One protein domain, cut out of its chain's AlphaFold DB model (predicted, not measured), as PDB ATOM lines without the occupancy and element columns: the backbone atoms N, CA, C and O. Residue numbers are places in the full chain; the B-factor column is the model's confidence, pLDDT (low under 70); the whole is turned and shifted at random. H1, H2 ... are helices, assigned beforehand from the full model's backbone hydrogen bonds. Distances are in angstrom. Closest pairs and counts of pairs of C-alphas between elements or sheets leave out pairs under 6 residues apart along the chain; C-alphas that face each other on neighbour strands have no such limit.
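AT A GLANCE: This is residues 2 to 43 of the 202 residues of an uncharacterized protein of Pseudoalteromonas sp. NBT06-2 (UniProt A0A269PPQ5). Two longer helices, H1 and H3, run side by side the same way with only a thin contact between them, and a shorter helix, H2, is set steeply to both beside their first halves. The three helix centres make a triangle, and residues 15 to 18 lead from the last residue of H1 back to H2. The printed part has 42 residues with three named helices, H1, H2 and H3 in chain order, and no named strand; its class is all helix. It is compact, with a radius of gyration of the C-alphas of 9.3 A, and rounded, spanning 23 by 20 by 18 A.

IN THESE COORDINATES: H1, residues 2 to 14, begins at C-alpha 2 at (205.552, 246.130, 170.999) and is 18.4 A long from first to last C-alpha. H2, residues 19 to 27, begins at C-alpha 19 at (187.949, 249.156, 164.081) and is 12.5 A long. H3, residues 29 to 43, is the longest at 21.5 A and ends at C-alpha 43 at (195.747, 254.168, 147.509).

HOW THE PARTS SIT: H1 touches H2 with residues 4 to 8 alone, and the closest C-alphas, of Leu 4 and Leu 25, are 6.7 A apart. These two helices run opposite ways at a steep tilt of 56 degrees. H2 and H3 touch only at the corner by their link, where the closest C-alphas, of Ile 26 and Ser 32, are 4.4 A apart; H3 does so with residues 31 to 35 alone. They run opposite ways at a steep tilt of 59 degrees. H1 and H3 only just touch, with 3 pairs of C-alphas within 8 A, the closest being Leu 4 and Phe 31 at 7.9 A. They run the same way at a shallow tilt of 5 degrees. In H1 and H2 every O i to N i+4 pair is within hydrogen-bond range, and in H3 10 of 11 are.

THE WHOLE: The two C-alphas farthest apart, of Ser 2 and Thr 43, are 26.7 A apart. The printed part has no cut, and the links H1 to H2 and H2 to H3 are both tight. The mean pLDDT of the printed part is 84.9, and residue 2 is the one printed residue under 70.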
ATOM      1  N   SER A   2     205.467 247.402 171.754       63.31
ATOM      2  CA  SER A   2     205.552 246.130 170.999       63.31
ATOM      3  C   SER A   2     204.226 245.673 170.368       63.31
ATOM      4  O   SER A   2     204.236 245.201 169.237       63.31
ATOM      5  N   ASP A   3     203.091 245.871 171.044       80.69
ATOM      6  CA  ASP A   3     201.798 245.405 170.519       80.69
ATOM      7  C   ASP A   3     201.256 246.275 169.374       80.69
ATOM      8  O   ASP A   3     200.690 245.744 168.427       80.69
ATOM      9  N   LEU A   4     201.502 247.593 169.400       82.12
ATOM     10  CA  LEU A   4     201.129 248.499 168.302       82.12
ATOM     11  C   LEU A   4     201.920 248.206 167.024       82.12
ATOM     12  O   LEU A   4     201.338 248.224 165.945       82.12
ATOM     13  N   ASN A   5     203.210 247.872 167.153       85.88
ATOM     14  CA  ASN A   5     204.022 247.417 166.021       85.88
ATOM     15  C   ASN A   5     203.428 246.150 165.403       85.88
ATOM     16  O   ASN A   5     203.152 246.137 164.215       85.88
ATOM     17  N   LYS A   6     203.116 245.131 166.215       86.12
ATOM     18  CA  LYS A   6     202.517 243.885 165.710       86.12
ATOM     19  C   LYS A   6     201.191 244.123 164.992       86.12
ATOM     20  O   LYS A   6     200.958 243.539 163.943       86.12
ATOM     21  N   ILE A   7     200.327 244.971 165.548       86.25
ATOM     22  CA  ILE A   7     199.046 245.330 164.924       86.25
ATOM     23  C   ILE A   7     199.280 246.033 163.581       86.25
ATOM     24  O   ILE A   7     198.604 245.729 162.599       86.25
ATOM     25  N   PHE A   8     200.236 246.962 163.534       88.56
ATOM     26  CA  PHE A   8     200.591 247.685 162.318       88.56
ATOM     27  C   PHE A   8     201.183 246.756 161.249       88.56
ATOM     28  O   PHE A   8     200.743 246.805 160.105       88.56
ATOM     29  N   ASP A   9     202.094 245.860 161.631       88.00
ATOM     30  CA  ASP A   9     202.730 244.885 160.738       88.00
ATOM     31  C   ASP A   9     201.699 243.901 160.165       88.00
ATOM     32  O   ASP A   9     201.621 243.706 158.954       88.00
ATOM     33  N   ILE A  10     200.816 243.360 161.016       87.44
ATOM     34  CA  ILE A  10     199.716 242.486 160.581       87.44
ATOM     35  C   ILE A  10     198.812 243.210 159.580       87.44
ATOM     36  O   ILE A  10     198.342 242.605 158.613       87.44
ATOM     37  N   TRP A  11     198.551 244.500 159.791       89.44
ATOM     38  CA  TRP A  11     197.752 245.288 158.863       89.44
ATOM     39  C   TRP A  11     198.462 245.522 157.525       89.44
ATOM     40  O   TRP A  11     197.807 245.398 156.489       89.44
ATOM     41  N   LEU A  12     199.766 245.805 157.527       87.56
ATOM     42  CA  LEU A  12     200.546 245.954 156.295       87.56
ATOM     43  C   LEU A  12     200.550 244.663 155.465       87.56
ATOM     44  O   LEU A  12     200.376 244.726 154.249       87.56
ATOM     45  N   ASP A  13     200.673 243.506 156.116       86.06
ATOM     46  CA  ASP A  13     200.723 242.210 155.433       86.06
ATOM     47  C   ASP A  13     199.351 241.743 154.932       86.06
ATOM     48  O   ASP A  13     199.219 241.199 153.834       86.06
ATOM     49  N   THR A  14     198.303 241.921 155.742       81.00
ATOM     50  CA  THR A  14     196.983 241.328 155.462       81.00
ATOM     51  C   THR A  14     195.975 242.308 154.869       81.00
ATOM     52  O   THR A  14     194.936 241.885 154.354       81.00
ATOM     53  N   GLY A  15     196.229 243.614 154.976       74.56
ATOM     54  CA  GLY A  15     195.309 244.682 154.584       74.56
ATOM     55  C   GLY A  15     194.027 244.759 155.424       74.56
ATOM     56  O   GLY A  15     193.147 245.566 155.117       74.56
ATOM     57  N   LYS A  16     193.883 243.937 156.473       77.00
ATOM     58  CA  LYS A  16     192.689 243.873 157.329       77.00
ATOM     59  C   LYS A  16     193.005 244.452 158.699       77.00
ATOM     60  O   LYS A  16     193.947 244.027 159.354       77.00
ATOM     61  N   LEU A  17     192.191 245.407 159.139       81.88
ATOM     62  CA  LEU A  17     192.327 246.049 160.444       81.88
ATOM     63  C   LEU A  17     190.967 246.094 161.133       81.88
ATOM     64  O   LEU A  17     189.977 246.495 160.520       81.88
ATOM     65  N   SER A  18     190.918 245.687 162.400       83.69
ATOM     66  CA  SER A  18     189.721 245.838 163.227       83.69
ATOM     67  C   SER A  18     189.521 247.310 163.606       83.69
ATOM     68  O   SER A  18     190.483 248.041 163.846       83.69
ATOM     69  N   GLU A  19     188.271 247.763 163.720       80.25
ATOM     70  CA  GLU A  19     187.949 249.156 164.081       80.25
ATOM     71  C   GLU A  19     188.479 249.560 165.471       80.25
ATOM     72  O   GLU A  19     188.724 250.740 165.732       80.25
ATOM     73  N   LEU A  20     188.692 248.590 166.367       81.44
ATOM     74  CA  LEU A  20     189.316 248.818 167.675       81.44
ATOM     75  C   LEU A  20     190.823 249.081 167.545       81.44
ATOM     76  O   LEU A  20     191.334 250.050 168.104       81.44
ATOM     77  N   ASP A  21     191.506 248.278 166.738       82.81
ATOM     78  CA  ASP A  21     192.948 248.366 166.503       82.81
ATOM     79  C   ASP A  21     193.323 249.645 165.751       82.81
ATOM     80  O   ASP A  21     194.317 250.305 166.053       82.81
ATOM     81  N   LYS A  22     192.454 250.073 164.833       82.75
ATOM     82  CA  LYS A  22     192.565 251.362 164.151       82.75
ATOM     83  C   LYS A  22     192.525 252.538 165.122       82.75
ATOM     84  O   LYS A  22     193.316 253.470 164.993       82.75
ATOM     85  N   LYS A  23     191.622 252.510 166.107       83.69
ATOM     86  CA  LYS A  23     191.547 253.563 167.131       83.69
ATOM     87  C   LYS A  23     192.809 253.597 167.989       83.69
ATOM     88  O   LYS A  23     193.289 254.688 168.281       83.69
ATOM     89  N   LEU A  24     193.364 252.433 168.330       84.06
ATOM     90  CA  LEU A  24     194.618 252.325 169.079       84.06
ATOM     91  C   LEU A  24     195.814 252.883 168.289       84.06
ATOM     92  O   LEU A  24     196.626 253.610 168.855       84.06
ATOM     93  N   LEU A  25     195.887 252.626 166.978       84.19
ATOM     94  CA  LEU A  25     196.933 253.169 166.102       84.19
ATOM     95  C   LEU A  25     196.840 254.691 165.925       84.19
ATOM     96  O   LEU A  25     197.860 255.371 165.887       84.19
ATOM     97  N   ILE A  26     195.626 255.239 165.824       84.81
ATOM     98  CA  ILE A  26     195.410 256.685 165.639       84.81
ATOM     99  C   ILE A  26     195.639 257.466 166.942       84.81
ATOM    100  O   ILE A  26     195.983 258.648 166.892       84.81
ATOM    101  N   GLN A  27     195.446 256.821 168.096       88.38
ATOM    102  CA  GLN A  27     195.662 257.430 169.408       88.38
ATOM    103  C   GLN A  27     197.141 257.743 169.670       88.38
ATOM    104  O   GLN A  27     197.440 258.708 170.376       88.38
ATOM    105  N   ASP A  28     198.060 256.966 169.093       87.12
ATOM    106  CA  ASP A  28     199.493 257.227 169.188       87.12
ATOM    107  C   ASP A  28     199.954 258.195 168.074       87.12
ATOM    108  O   ASP A  28     199.682 257.963 166.892       87.12
ATOM    109  N   PRO A  29     200.663 259.289 168.408       86.12
ATOM    110  CA  PRO A  29     201.076 260.292 167.428       86.12
ATOM    111  C   PRO A  29     202.063 259.761 166.377       86.12
ATOM    112  O   PRO A  29     202.048 260.238 165.241       86.12
ATOM    113  N   VAL A  30     202.899 258.774 166.717       86.75
ATOM    114  CA  VAL A  30     203.866 258.167 165.789       86.75
ATOM    115  C   VAL A  30     203.140 257.231 164.825       86.75
ATOM    116  O   VAL A  30     203.277 257.366 163.607       86.75
ATOM    117  N   PHE A  31     202.306 256.328 165.347       88.44
ATOM    118  CA  PHE A  31     201.568 255.374 164.511       88.44
ATOM    119  C   PHE A  31     200.471 256.031 163.674       88.44
ATOM    120  O   PHE A  31     200.220 255.587 162.558       88.44
ATOM    121  N   SER A  32     199.881 257.135 164.135       87.44
ATOM    122  CA  SER A  32     198.934 257.929 163.345       87.44
ATOM    123  C   SER A  32     199.570 258.453 162.055       87.44
ATOM    124  O   SER A  32     198.960 258.396 160.983       87.44
ATOM    125  N   GLN A  33     200.824 258.913 162.125       87.69
ATOM    126  CA  GLN A  33     201.555 259.373 160.948       87.69
ATOM    127  C   GLN A  33     201.949 258.209 160.031       87.69
ATOM    128  O   GLN A  33     201.780 258.305 158.815       87.69
ATOM    129  N   LEU A  34     202.426 257.099 160.604       88.50
ATOM    130  CA  LEU A  34     202.770 255.893 159.845       88.50
ATOM    131  C   LEU A  34     201.552 255.319 159.108       88.50
ATOM    132  O   LEU A  34     201.637 255.020 157.919       88.50
ATOM    133  N   TYR A  35     200.403 255.254 159.780       89.00
ATOM    134  CA  TYR A  35     199.140 254.801 159.207       89.00
ATOM    135  C   TYR A  35     198.678 255.687 158.046       89.00
ATOM    136  O   TYR A  35     198.326 255.176 156.985       89.00
ATOM    137  N   LYS A  36     198.740 257.018 158.194       90.25
ATOM    138  CA  LYS A  36     198.410 257.956 157.105       90.25
ATOM    139  C   LYS A  36     199.298 257.756 155.881       90.25
ATOM    140  O   LYS A  36     198.784 257.694 154.766       90.25
ATOM    141  N   ASN A  37     200.608 257.635 156.092       90.62
ATOM    142  CA  ASN A  37     201.558 257.411 155.009       90.62
ATOM    143  C   ASN A  37     201.261 256.084 154.299       90.62
ATOM    144  O   ASN A  37     201.125 256.056 153.082       90.62
ATOM    145  N   ALA A  38     201.085 254.999 155.048       88.69
ATOM    146  CA  ALA A  38     200.810 253.687 154.474       88.69
ATOM    147  C   ALA A  38     199.499 253.660 153.660       88.69
ATOM    148  O   ALA A  38     199.484 253.148 152.541       88.69
ATOM    149  N   ILE A  39     198.429 254.299 154.147       87.75
ATOM    150  CA  ILE A  39     197.164 254.434 153.401       87.75
ATOM    151  C   ILE A  39     197.357 255.212 152.096       87.75
ATOM    152  O   ILE A  39     196.829 254.815 151.054       87.75
ATOM    153  N   GLN A  40     198.119 256.308 152.126       89.44
ATOM    154  CA  GLN A  40     198.397 257.102 150.929       89.44
ATOM    155  C   GLN A  40     199.100 256.259 149.855       89.44
ATOM    156  O   GLN A  40     198.722 256.316 148.687       89.44
ATOM    157  N   TRP A  41     200.079 255.446 150.248       85.31
ATOM    158  CA  TRP A  41     200.826 254.587 149.327       85.31
ATOM    159  C   TRP A  41     199.967 253.443 148.788       85.31
ATOM    160  O   TRP A  41     199.992 253.167 147.590       85.31
ATOM    161  N   GLN A  42     199.148 252.820 149.638       85.69
ATOM    162  CA  GLN A  42     198.221 251.764 149.225       85.69
ATOM    163  C   GLN A  42     197.176 252.282 148.225       85.69
ATOM    164  O   GLN A  42     196.858 251.600 147.252       85.69
ATOM    165  N   THR A  43     196.691 253.511 148.425       84.38
ATOM    166  CA  THR A  43     195.747 254.168 147.509       84.38
ATOM    167  C   THR A  43     196.410 254.459 146.160       84.38
ATOM    168  O   THR A  43     195.868 254.096 145.121       84.38
TER     169      THR A  43